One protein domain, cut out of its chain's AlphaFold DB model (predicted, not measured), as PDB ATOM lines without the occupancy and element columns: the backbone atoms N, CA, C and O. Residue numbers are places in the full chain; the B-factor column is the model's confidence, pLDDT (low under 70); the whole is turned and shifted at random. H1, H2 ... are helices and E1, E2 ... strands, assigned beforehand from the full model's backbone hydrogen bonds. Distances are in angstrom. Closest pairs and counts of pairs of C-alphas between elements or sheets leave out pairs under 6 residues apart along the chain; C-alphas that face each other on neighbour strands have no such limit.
ATOM      1  N   TYR A   5     -45.961 -18.362 -49.381       42.84
ATOM      2  CA  TYR A   5     -44.882 -17.398 -49.109       42.84
ATOM      3  C   TYR A   5     -45.022 -16.620 -47.789       42.84
ATOM      4  O   TYR A   5     -44.032 -16.107 -47.284       42.84
ATOM      5  N   ILE A   6     -46.220 -16.567 -47.192       47.53
ATOM      6  CA  ILE A   6     -46.454 -15.826 -45.936       47.53
ATOM      7  C   ILE A   6     -45.905 -16.607 -44.728       47.53
ATOM      8  O   ILE A   6     -45.249 -16.035 -43.864       47.53
ATOM      9  N   LEU A   7     -46.076 -17.934 -44.712       42.56
ATOM     10  CA  LEU A   7     -45.558 -18.804 -43.647       42.56
ATOM     11  C   LEU A   7     -44.021 -18.827 -43.597       42.56
ATOM     12  O   LEU A   7     -43.448 -18.868 -42.513       42.56
ATOM     13  N   SER A   8     -43.348 -18.728 -44.748       45.00
ATOM     14  CA  SER A   8     -41.880 -18.719 -44.814       45.00
ATOM     15  C   SER A   8     -41.267 -17.403 -44.313       45.00
ATOM     16  O   SER A   8     -40.190 -17.432 -43.724       45.00
ATOM     17  N   PHE A   9     -41.953 -16.267 -44.491       45.00
ATOM     18  CA  PHE A   9     -41.490 -14.960 -44.004       45.00
ATOM     19  C   PHE A   9     -41.667 -14.797 -42.486       45.00
ATOM     20  O   PHE A   9     -40.813 -14.210 -41.818       45.00
ATOM     21  N   ILE A  10     -42.736 -15.369 -41.922       48.94
ATOM     22  CA  ILE A  10     -42.974 -15.383 -40.470       48.94
ATOM     23  C   ILE A  10     -41.949 -16.292 -39.770       48.94
ATOM     24  O   ILE A  10     -41.419 -15.939 -38.721       48.94
ATOM     25  N   PHE A  11     -41.573 -17.420 -40.379       43.69
ATOM     26  CA  PHE A  11     -40.569 -18.317 -39.795       43.69
ATOM     27  C   PHE A  11     -39.154 -17.708 -39.784       43.69
ATOM     28  O   PHE A  11     -38.407 -17.888 -38.823       43.69
ATOM     29  N   LEU A  12     -38.794 -16.937 -40.820       41.19
ATOM     30  CA  LEU A  12     -37.492 -16.265 -40.894       41.19
ATOM     31  C   LEU A  12     -37.385 -15.087 -39.908       41.19
ATOM     32  O   LEU A  12     -36.323 -14.860 -39.336       41.19
ATOM     33  N   THR A  13     -38.483 -14.363 -39.676       45.72
ATOM     34  CA  THR A  13     -38.527 -13.235 -38.726       45.72
ATOM     35  C   THR A  13     -38.541 -13.696 -37.267       45.72
ATOM     36  O   THR A  13     -37.847 -13.099 -36.445       45.72
ATOM     37  N   VAL A  14     -39.208 -14.811 -36.943       45.41
ATOM     38  CA  VAL A  14     -39.136 -15.435 -35.606       45.41
ATOM     39  C   VAL A  14     -37.723 -15.959 -35.306       45.41
ATOM     40  O   VAL A  14     -37.230 -15.786 -34.194       45.41
ATOM     41  N   MET A  15     -37.018 -16.514 -36.299       41.69
ATOM     42  CA  MET A  15     -35.616 -16.939 -36.151       41.69
ATOM     43  C   MET A  15     -34.634 -15.758 -36.016       41.69
ATOM     44  O   MET A  15     -33.621 -15.885 -35.327       41.69
ATOM     45  N   LEU A  16     -34.922 -14.606 -36.640       40.72
ATOM     46  CA  LEU A  16     -34.106 -13.394 -36.490       40.72
ATOM     47  C   LEU A  16     -34.286 -12.749 -35.104       40.72
ATOM     48  O   LEU A  16     -33.317 -12.250 -34.539       40.72
ATOM     49  N   LEU A  17     -35.491 -12.827 -34.527       42.06
ATOM     50  CA  LEU A  17     -35.763 -12.401 -33.149       42.06
ATOM     51  C   LEU A  17     -35.205 -13.384 -32.105       42.06
ATOM     52  O   LEU A  17     -34.784 -12.954 -31.038       42.06
ATOM     53  N   ALA A  18     -35.113 -14.681 -32.417       41.72
ATOM     54  CA  ALA A  18     -34.512 -15.689 -31.534       41.72
ATOM     55  C   ALA A  18     -32.971 -15.631 -31.466       41.72
ATOM     56  O   ALA A  18     -32.376 -16.199 -30.551       41.72
ATOM     57  N   LYS A  19     -32.308 -14.952 -32.415       38.47
ATOM     58  CA  LYS A  19     -30.854 -14.697 -32.372       38.47
ATOM     59  C   LYS A  19     -30.464 -13.445 -31.601       38.47
ATOM     60  O   LYS A  19     -29.290 -13.286 -31.277       38.47
ATOM     61  N   ILE A  20     -31.437 -12.625 -31.224       43.66
ATOM     62  CA  ILE A  20     -31.293 -11.737 -30.080       43.66
ATOM     63  C   ILE A  20     -31.645 -12.595 -28.869       43.66
ATOM     64  O   ILE A  20     -32.654 -12.400 -28.196       43.66
ATOM     65  N   ALA A  21     -30.805 -13.606 -28.615       36.75
ATOM     66  CA  ALA A  21     -30.681 -14.095 -27.260       36.75
ATOM     67  C   ALA A  21     -30.563 -12.832 -26.404       36.75
ATOM     68  O   ALA A  21     -29.791 -11.937 -26.781       36.75
ATOM     69  N   PRO A  22     -31.318 -12.696 -25.306       40.06
ATOM     70  CA  PRO A  22     -30.878 -11.770 -24.297       40.06
ATOM     71  C   PRO A  22     -29.447 -12.223 -24.005       40.06
ATOM     72  O   PRO A  22     -29.205 -13.277 -23.424       40.06
ATOM     73  N   SER A  23     -28.476 -11.460 -24.503       38.50
ATOM     74  CA  SER A  23     -27.327 -11.088 -23.711       38.50
ATOM     75  C   SER A  23     -27.971 -10.653 -22.412       38.50
ATOM     76  O   SER A  23     -28.486  -9.538 -22.315       38.50
ATOM     77  N   TYR A  24     -28.183 -11.623 -21.518       41.59
ATOM     78  CA  TYR A  24     -28.645 -11.368 -20.181       41.59
ATOM     79  C   TYR A  24     -27.585 -10.403 -19.720       41.59
ATOM     80  O   TYR A  24     -26.428 -10.795 -19.566       41.59
ATOM     81  N   ALA A  25     -27.956  -9.126 -19.666       38.31
ATOM     82  CA  ALA A  25     -27.228  -8.154 -18.907       38.31
ATOM     83  C   ALA A  25     -26.926  -8.897 -17.613       38.31
ATOM     84  O   ALA A  25     -27.851  -9.326 -16.914       38.31
ATOM     85  N   GLU A  26     -25.650  -9.225 -17.411       41.34
ATOM     86  CA  GLU A  26     -25.157  -9.767 -16.163       41.34
ATOM     87  C   GLU A  26     -25.363  -8.620 -15.185       41.34
ATOM     88  O   GLU A  26     -24.465  -7.830 -14.914       41.34
ATOM     89  N   CYS A  27     -26.611  -8.446 -14.748       40.50
ATOM     90  CA  CYS A  27     -26.997  -7.526 -13.714       40.50
ATOM     91  C   CYS A  27     -26.445  -8.154 -12.447       40.50
ATOM     92  O   CYS A  27     -27.149  -8.780 -11.658       40.50
ATOM     93  N   ILE A  28     -25.135  -7.996 -12.277       50.81
ATOM     94  CA  ILE A  28     -24.589  -7.686 -10.981       50.81
ATOM     95  C   ILE A  28     -25.513  -6.600 -10.445       50.81
ATOM     96  O   ILE A  28     -25.532  -5.477 -10.949       50.81
ATOM     97  N   VAL A  29     -26.366  -6.974  -9.497       51.84
ATOM     98  CA  VAL A  29     -27.073  -5.978  -8.711       51.84
ATOM     99  C   VAL A  29     -25.983  -5.355  -7.860       51.84
ATOM    100  O   VAL A  29     -25.566  -5.934  -6.857       51.84
ATOM    101  N   PHE A  30     -25.443  -4.246  -8.355       52.91
ATOM    102  CA  PHE A  30     -24.635  -3.347  -7.560       52.91
ATOM    103  C   PHE A  30     -25.590  -2.698  -6.568       52.91
ATOM    104  O   PHE A  30     -26.303  -1.757  -6.908       52.91
ATOM    105  N   CYS A  31     -25.670  -3.266  -5.368       50.94
ATOM    106  CA  CYS A  31     -26.335  -2.592  -4.266       50.94
ATOM    107  C   CYS A  31     -25.383  -1.493  -3.797       50.94
ATOM    108  O   CYS A  31     -24.251  -1.801  -3.419       50.94
ATOM    109  N   SER A  32     -25.822  -0.239  -3.878       57.22
ATOM    110  CA  SER A  32     -25.193   0.863  -3.161       57.22
ATOM    111  C   SER A  32     -25.871   0.967  -1.804       57.22
ATOM    112  O   SER A  32     -27.031   1.369  -1.719       57.22
ATOM    113  N   GLU A  33     -25.162   0.578  -0.755       63.91
ATOM    114  CA  GLU A  33     -25.510   1.022   0.589       63.91
ATOM    115  C   GLU A  33     -24.673   2.261   0.896       63.91
ATOM    116  O   GLU A  33     -23.489   2.325   0.552       63.91
ATOM    117  N   GLU A  34     -25.307   3.268   1.482       76.56
ATOM    118  CA  GLU A  34     -24.627   4.472   1.935       76.56
ATOM    119  C   GLU A  34     -24.276   4.290   3.410       76.56
ATOM    120  O   GLU A  34     -25.152   4.212   4.273       76.56
ATOM    121  N   GLU A  35     -22.984   4.185   3.695       86.44
ATOM    122  CA  GLU A  35     -22.476   4.133   5.061       86.44
ATOM    123  C   GLU A  35     -22.195   5.557   5.549       86.44
ATOM    124  O   GLU A  35     -21.553   6.344   4.848       86.44
ATOM    125  N   LYS A  36     -22.650   5.895   6.763       92.69
ATOM    126  CA  LYS A  36     -22.251   7.141   7.428       92.69
ATOM    127  C   LYS A  36     -20.839   6.992   7.977       92.69
ATOM    128  O   LYS A  36     -20.603   6.158   8.849       92.69
ATOM    129  N   VAL A  37     -19.928   7.841   7.522       92.50
ATOM    130  CA  VAL A  37     -18.569   7.919   8.059       92.50
ATOM    131  C   VAL A  37     -18.413   9.256   8.772       92.50
ATOM    132  O   VAL A  37     -18.421  10.307   8.130       92.50
ATOM    133  N   TYR A  38     -18.310   9.205  10.102       95.69
ATOM    134  CA  TYR A  38     -18.125  10.389  10.942       95.69
ATOM    135  C   TYR A  38     -16.694  10.911  10.850       95.69
ATOM    136  O   TYR A  38     -15.742  10.130  10.795       95.69
ATOM    137  N   VAL A  39     -16.565  12.233  10.822       96.00
ATOM    138  CA  VAL A  39     -15.300  12.941  10.624       96.00
ATOM    139  C   VAL A  39     -15.224  14.165  11.526       96.00
ATOM    140  O   VAL A  39     -16.241  14.781  11.847       96.00
ATOM    141  N   GLU A  40     -14.003  14.538  11.885       97.00
ATOM    142  CA  GLU A  40     -13.725  15.790  12.578       97.00
ATOM    143  C   GLU A  40     -13.616  16.950  11.580       97.00
ATOM    144  O   GLU A  40     -13.282  16.766  10.404       97.00
ATOM    145  N   GLN A  41     -13.872  18.172  12.048       95.25
ATOM    146  CA  GLN A  41     -13.901  19.354  11.187       95.25
ATOM    147  C   GLN A  41     -12.548  19.618  10.507       95.25
ATOM    148  O   GLN A  41     -12.506  20.060   9.361       95.25
ATOM    149  N   GLU A  42     -11.438  19.310  11.177       96.81
ATOM    150  CA  GLU A  42     -10.077  19.511  10.674       96.81
ATOM    151  C   GLU A  42      -9.724  18.577   9.508       96.81
ATOM    152  O   GLU A  42      -8.748  18.811   8.796       96.81
ATOM    153  N   GLN A  43     -10.505  17.513   9.305       96.69
ATOM    154  CA  GLN A  43     -10.333  16.603   8.176       96.69
ATOM    155  C   GLN A  43     -10.982  17.142   6.897       96.69
ATOM    156  O   GLN A  43     -10.704  16.617   5.820       96.69
ATOM    157  N   ILE A  44     -11.836  18.162   7.005       96.81
ATOM    158  CA  ILE A  44     -12.620  18.710   5.901       96.81
ATOM    159  C   ILE A  44     -11.883  19.896   5.293       96.81
ATOM    160  O   ILE A  44     -11.548  20.861   5.981       96.81
ATOM    161  N   PHE A  45     -11.697  19.877   3.978       96.88
ATOM    162  CA  PHE A  45     -11.166  21.023   3.253       96.88
ATOM    163  C   PHE A  45     -11.853  21.197   1.901       96.88
ATOM    164  O   PHE A  45     -12.447  20.271   1.351       96.88
ATOM    165  N   PHE A  46     -11.792  22.421   1.385       96.69
ATOM    166  CA  PHE A  46     -12.451  22.817   0.148       96.69
ATOM    167  C   PHE A  46     -11.400  23.295  -0.840       96.69
ATOM    168  O   PHE A  46     -10.578  24.152  -0.514       96.69
ATOM    169  N   GLU A  47     -11.443  22.760  -2.051       96.00
ATOM    170  CA  GLU A  47     -10.528  23.135  -3.122       96.00
ATOM    171  C   GLU A  47     -11.264  23.020  -4.457       96.00
ATOM    172  O   GLU A  47     -12.024  22.081  -4.659       96.00
ATOM    173  N   ASN A  48     -11.065  23.974  -5.372       94.56
ATOM    174  CA  ASN A  48     -11.654  23.939  -6.720       94.56
ATOM    175  C   ASN A  48     -13.171  23.653  -6.739       94.56
ATOM    176  O   ASN A  48     -13.635  22.846  -7.537       94.56
ATOM    177  N   GLU A  49     -13.931  24.301  -5.846       94.19
ATOM    178  CA  GLU A  49     -15.392  24.131  -5.706       94.19
ATOM    179  C   GLU A  49     -15.848  22.719  -5.285       94.19
ATOM    180  O   GLU A  49     -17.042  22.425  -5.297       94.19
ATOM    181  N   ALA A  50     -14.921  21.866  -4.851       94.56
ATOM    182  CA  ALA A  50     -15.187  20.527  -4.345       94.56
ATOM    183  C   ALA A  50     -14.897  20.418  -2.840       94.56
ATOM    184  O   ALA A  50     -14.210  21.256  -2.243       94.56
ATOM    185  N   ILE A  51     -15.445  19.366  -2.229       95.31
ATOM    186  CA  ILE A  51     -15.287  19.050  -0.811       95.31
ATOM    187  C   ILE A  51     -14.420  17.805  -0.686       95.31
ATOM    188  O   ILE A  51     -14.715  16.774  -1.290       95.31
ATOM    189  N   PHE A  52     -13.390  17.885   0.144       96.25
ATOM    190  CA  PHE A  52     -12.466  16.792   0.385       96.25
ATOM    191  C   PHE A  52     -12.407  16.433   1.864       96.25
ATOM    192  O   PHE A  52     -12.461  17.298   2.740       96.25
ATOM    193  N   ILE A  53     -12.254  15.137   2.122       95.81
ATOM    194  CA  ILE A  53     -12.027  14.567   3.445       95.81
ATOM    195  C   ILE A  53     -10.644  13.926   3.463       95.81
ATOM    196  O   ILE A  53     -10.338  13.058   2.641       95.81
ATOM    197  N   ASN A  54      -9.817  14.316   4.426       95.94
ATOM    198  CA  ASN A  54      -8.571  13.629   4.724       95.94
ATOM    199  C   ASN A  54      -8.844  12.409   5.620       95.94
ATOM    200  O   ASN A  54      -9.154  12.550   6.806       95.94
ATOM    201  N   THR A  55      -8.739  11.212   5.049       89.25
ATOM    202  CA  THR A  55      -8.953   9.926   5.731       89.25
ATOM    203  C   THR A  55      -7.627   9.185   5.933       89.25
ATOM    204  O   THR A  55      -6.647   9.480   5.242       89.25
ATOM    205  N   PRO A  56      -7.561   8.180   6.828       88.12
ATOM    206  CA  PRO A  56      -6.390   7.308   6.935       88.12
ATOM    207  C   PRO A  56      -6.018   6.604   5.619       88.12
ATOM    208  O   PRO A  56      -4.848   6.294   5.402       88.12
ATOM    209  N   GLU A  57      -6.991   6.358   4.734       85.31
ATOM    210  CA  GLU A  57      -6.775   5.749   3.418       85.31
ATOM    211  C   GLU A  57      -6.358   6.756   2.331       85.31
ATOM    212  O   GLU A  57      -5.983   6.346   1.229       85.31
ATOM    213  N   GLY A  58      -6.400   8.058   2.628       90.56
ATOM    214  CA  GLY A  58      -6.037   9.140   1.718       90.56
ATOM    215  C   GLY A  58      -7.085  10.249   1.631       90.56
ATOM    216  O   GLY A  58      -8.012  10.340   2.432       90.56
ATOM    217  N   ILE A  59      -6.929  11.115   0.632       92.94
ATOM    218  CA  ILE A  59      -7.858  12.216   0.366       92.94
ATOM    219  C   ILE A  59      -8.998  11.704  -0.516       92.94
ATOM    220  O   ILE A  59      -8.750  11.136  -1.581       92.94
ATOM    221  N   VAL A  60     -10.237  11.930  -0.084       91.75
ATOM    222  CA  VAL A  60     -11.447  11.521  -0.807       91.75
ATOM    223  C   VAL A  60     -12.296  12.748  -1.109       91.75
ATOM    224  O   VAL A  60     -12.614  13.515  -0.205       91.75
ATOM    225  N   GLU A  61     -12.675  12.923  -2.372       94.12
ATOM    226  CA  GLU A  61     -13.702  13.888  -2.770       94.12
ATOM    227  C   GLU A  61     -15.087  13.344  -2.406       94.12
ATOM    228  O   GLU A  61     -15.399  12.183  -2.688       94.12
ATOM    229  N   VAL A  62     -15.922  14.172  -1.783       91.62
ATOM    230  CA  VAL A  62     -17.268  13.786  -1.347       91.62
ATOM    231  C   VAL A  62     -18.318  14.717  -1.938       91.62
ATOM    232  O   VAL A  62     -18.085  15.903  -2.146       91.62
ATOM    233  N   GLN A  63     -19.513  14.177  -2.177       89.50
ATOM    234  CA  GLN A  63     -20.624  14.953  -2.744       89.50
ATOM    235  C   GLN A  63     -21.246  15.935  -1.748       89.50
ATOM    236  O   GLN A  63     -21.927  16.878  -2.143       89.50
ATOM    237  N   GLY A  64     -21.053  15.695  -0.454       91.44
ATOM    238  CA  GLY A  64     -21.660  16.491   0.592       91.44
ATOM    239  C   GLY A  64     -21.206  16.053   1.971       91.44
ATOM    240  O   GLY A  64     -20.711  14.942   2.169       91.44
ATOM    241  N   ILE A  65     -21.406  16.961   2.917       94.94
ATOM    242  CA  ILE A  65     -21.172  16.750   4.337       94.94
ATOM    243  C   ILE A  65     -22.469  17.076   5.059       94.94
ATOM    244  O   ILE A  65     -23.140  18.063   4.757       94.94
ATOM    245  N   PHE A  66     -22.818  16.216   6.000       95.38
ATOM    246  CA  PHE A  66     -24.063  16.243   6.742       95.38
ATOM    247  C   PHE A  66     -23.759  16.280   8.237       95.38
ATOM    248  O   PHE A  66     -22.634  16.021   8.661       95.38
ATOM    249  N   GLN A  67     -24.770  16.597   9.037       96.25
ATOM    250  CA  GLN A  67     -24.653  16.611  10.486       96.25
ATOM    251  C   GLN A  67     -25.916  16.038  11.122       96.25
ATOM    252  O   GLN A  67     -27.029  16.326  10.676       96.25
ATOM    253  N   ASP A  68     -25.733  15.253  12.178       96.75
ATOM    254  CA  ASP A  68     -26.792  14.811  13.080       96.75
ATOM    255  C   ASP A  68     -26.365  14.965  14.552       96.75
ATOM    256  O   ASP A  68     -25.488  15.768  14.880       96.75
ATOM    257  N   ASP A  69     -27.039  14.256  15.456       97.50
ATOM    258  CA  ASP A  69     -26.778  14.267  16.894       97.50
ATOM    259  C   ASP A  69     -25.462  13.580  17.291       97.50
ATOM    260  O   ASP A  69     -24.951  13.849  18.379       97.50
ATOM    261  N   GLN A  70     -24.894  12.730  16.430       96.69
ATOM    262  CA  GLN A  70     -23.612  12.069  16.676       96.69
ATOM    263  C   GLN A  70     -22.424  12.884  16.157       96.69
ATOM    264  O   GLN A  70     -21.329  12.767  16.702       96.69
ATOM    265  N   GLY A  71     -22.630  13.715  15.132       96.75
ATOM    266  CA  GLY A  71     -21.607  14.627  14.631       96.75
ATOM    267  C   GLY A  71     -21.693  14.885  13.133       96.75
ATOM    268  O   GLY A  71     -22.747  14.745  12.512       96.75
ATOM    269  N   ILE A  72     -20.561  15.299  12.564       96.44
ATOM    270  CA  ILE A  72     -20.406  15.586  11.138       96.44
ATOM    271  C   ILE A  72     -20.032  14.292  10.411       96.44
ATOM    272  O   ILE A  72     -19.162  13.552  10.868       96.44
ATOM    273  N   PHE A  73     -20.672  14.006   9.280       95.88
ATOM    274  CA  PHE A  73     -20.408  12.798   8.499       95.88
ATOM    275  C   PHE A  73     -20.520  13.029   6.994       95.88
ATOM    276  O   PHE A  73     -21.175  13.960   6.528       95.88
ATOM    277  N   TYR A  74     -19.920  12.123   6.224       92.88
ATOM    278  CA  TYR A  74     -20.187  11.974   4.795       92.88
ATOM    279  C   TYR A  74     -20.755  10.581   4.502       92.88
ATOM    280  O   TYR A  74     -20.607   9.647   5.294       92.88
ATOM    281  N   LEU A  75     -21.431  10.452   3.363       88.81
ATOM    282  CA  LEU A  75     -21.980   9.182   2.897       88.81
ATOM    283  C   LEU A  75     -20.961   8.502   1.988       88.81
ATOM    284  O   LEU A  75     -20.608   9.023   0.927       88.81
ATOM    285  N   LYS A  76     -20.472   7.339   2.412       84.19
ATOM    286  CA  LYS A  76     -19.562   6.508   1.629       84.19
ATOM    287  C   LYS A  76     -20.381   5.469   0.861       84.19
ATOM    288  O   LYS A  76     -20.981   4.594   1.491       84.19
ATOM    289  N   PRO A  77     -20.409   5.520  -0.482       74.31
ATOM    290  CA  PRO A  77     -21.075   4.491  -1.257       74.31
ATOM    291  C   PRO A  77     -20.273   3.196  -1.155       74.31
ATOM    292  O   PRO A  77     -19.093   3.151  -1.513       74.31
ATOM    293  N   THR A  78     -20.927   2.129  -0.713       73.69
ATOM    294  CA  THR A  78     -20.341   0.794  -0.747       73.69
ATOM    295  C   THR A  78     -21.039  -0.043  -1.798       73.69
ATOM    296  O   THR A  78     -22.252  -0.228  -1.767       73.69
ATOM    297  N   LEU A  79     -20.252  -0.523  -2.761       77.38
ATOM    298  CA  LEU A  79     -20.734  -1.333  -3.869       77.38
ATOM    299  C   LEU A  79     -20.501  -2.809  -3.569       77.38
ATOM    300  O   LEU A  79     -19.358  -3.248  -3.394       77.38
ATOM    301  N   TYR A  80     -21.583  -3.582  -3.592       81.44
ATOM    302  CA  TYR A  80     -21.542  -5.035  -3.459       81.44
ATOM    303  C   TYR A  80     -22.149  -5.731  -4.674       81.44
ATOM    304  O   TYR A  80     -23.002  -5.172  -5.350       81.44
ATOM    305  N   TRP A  81     -21.755  -6.978  -4.924       80.62
ATOM    306  CA  TRP A  81     -22.385  -7.869  -5.893       80.62
ATOM    307  C   TRP A  81     -23.006  -9.089  -5.207       80.62
ATOM    308  O   TRP A  81     -22.549  -9.551  -4.154       80.62
ATOM    309  N   THR A  82     -24.048  -9.642  -5.828       83.56
ATOM    310  CA  THR A  82     -24.735 -10.853  -5.355       83.56
ATOM    311  C   THR A  82     -24.247 -12.080  -6.111       83.56
ATOM    312  O   THR A  82     -24.206 -12.094  -7.340       83.56
ATOM    313  N   CYS A  83     -23.887 -13.139  -5.384       84.06
ATOM    314  CA  CYS A  83     -23.416 -14.371  -6.001       84.06
ATOM    315  C   CYS A  83     -24.560 -15.166  -6.629       84.06
ATOM    316  O   CYS A  83     -25.439 -15.659  -5.928       84.06
ATOM    317  N   LYS A  84     -24.489 -15.393  -7.944       81.38
ATOM    318  CA  LYS A  84     -25.488 -16.161  -8.702       81.38
ATOM    319  C   LYS A  84     -25.648 -17.607  -8.224       81.38
ATOM    320  O   LYS A  84     -26.732 -18.172  -8.301       81.38
ATOM    321  N   LYS A  85     -24.567 -18.214  -7.732       84.81
ATOM    322  CA  LYS A  85     -24.534 -19.635  -7.377       84.81
ATOM    323  C   LYS A  85     -25.135 -19.950  -6.010       84.81
ATOM    324  O   LYS A  85     -25.747 -20.999  -5.853       84.81
ATOM    325  N   CYS A  86     -24.924 -19.086  -5.020       87.69
ATOM    326  CA  CYS A  86     -25.393 -19.317  -3.646       87.69
ATOM    327  C   CYS A  86     -26.335 -18.231  -3.109       87.69
ATOM    328  O   CYS A  86     -26.782 -18.346  -1.975       87.69
ATOM    329  N   GLY A  87     -26.612 -17.177  -3.881       84.44
ATOM    330  CA  GLY A  87     -27.506 -16.081  -3.498       84.44
ATOM    331  C   GLY A  87     -26.923 -15.083  -2.494       84.44
ATOM    332  O   GLY A  87     -27.620 -14.157  -2.104       84.44
ATOM    333  N   TYR A  88     -25.665 -15.237  -2.064       84.75
ATOM    334  CA  TYR A  88     -25.069 -14.343  -1.066       84.75
ATOM    335  C   TYR A  88     -24.849 -12.930  -1.627       84.75
ATOM    336  O   TYR A  88     -24.040 -12.754  -2.546       84.75
ATOM    337  N   SER A  89     -25.537 -11.946  -1.047       79.62
ATOM    338  CA  SER A  89     -25.376 -10.504  -1.264       79.62
ATOM    339  C   SER A  89     -24.469  -9.918  -0.180       79.62
ATOM    340  O   SER A  89     -24.692 -10.161   1.003       79.62
ATOM    341  N   GLY A  90     -23.433  -9.180  -0.579       81.31
ATOM    342  CA  GLY A  90     -22.411  -8.653   0.342       81.31
ATOM    343  C   GLY A  90     -20.974  -8.871  -0.133       81.31
ATOM    344  O   GLY A  90     -20.026  -8.628   0.604       81.31
ATOM    345  N   ASN A  91     -20.774  -9.341  -1.369       82.69
ATOM    346  CA  ASN A  91     -19.431  -9.463  -1.928       82.69
ATOM    347  C   ASN A  91     -18.957  -8.076  -2.381       82.69
ATOM    348  O   ASN A  91     -19.620  -7.492  -3.234       82.69
ATOM    349  N   PRO A  92     -17.839  -7.532  -1.879       84.44
ATOM    350  CA  PRO A  92     -17.395  -6.206  -2.296       84.44
ATOM    351  C   PRO A  92     -17.088  -6.153  -3.795       84.44
ATOM    352  O   PRO A  92     -16.529  -7.111  -4.340       84.44
ATOM    353  N   ALA A  93     -17.403  -5.039  -4.459       80.00
ATOM    354  CA  ALA A  93     -17.253  -4.873  -5.910       80.00
ATOM    355  C   ALA A  93     -15.821  -5.108  -6.428       80.00
ATOM    356  O   ALA A  93     -15.635  -5.526  -7.567       80.00
TER     357      ALA A  93
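This is residues 5 to 93 of the 107 residues of an uncharacterized protein of Chlamydiae bacterium (UniProt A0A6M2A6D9). A long, narrow ribbon of E1 and E5 has the short strand E6 beside one end of E5 and a small three-stranded sheet, E2 E3 E4, at the other end. From the E6 end of the ribbon a thin tail sticks out, residues 5 to 25, with the helix H1 at its tip. The 89 printed residues hold one named helix and six named strands, in the order H1 E1 E2 E3 E4 E5 E6, of mixed class; both sheets, E1 - E5 - E6 and E2 - E3 - E4, are antiparallel. The whole is extended, a rod spanning 78 by 37 by 25 A, with a radius of gyration of the C-alphas of 24.0 A.

E5, residues 72 to 82, is 31.5 A long and begins at C-alpha 72 (-20.406, 15.586, 11.138). E1, residues 31 to 38, is 21.6 A long; E6 is residues 89 to 92. E2 is residues 44 to 47, E3 50 to 55 and E4 58 to 62. H1, residues 5 to 18, is 20.5 A long, from C-alpha 5 (-44.882, -17.398, -49.109).

E5 pairs with E1 over residues 73 to 80, with N 76 and O 35 at 2.8 A, and with E6 over 80 to 82, with N 81 and O 91 at 2.8 A; E5 and E6 form a hairpin. E2, E3 and E4 form a meander, each strand the antiparallel neighbour of the one before, with N 52 and O 45 at 2.8 A and N 53 and O 60 at 2.9 A. The closest C-alphas of E4 and E5, those of Val 62 and Tyr 74, are 7.0 A apart. H1 is on neither sheet; every O i to N i+4 pair in it is within hydrogen-bond range.

The C-alphas farthest apart, those of Tyr 5 and Glu 42, are 78.4 A apart. The printed part has no cut. The link from H1 to E1, 12 residues, is long. The mean pLDDT of the printed part is 75.3; residues 5 to 33 are under 70.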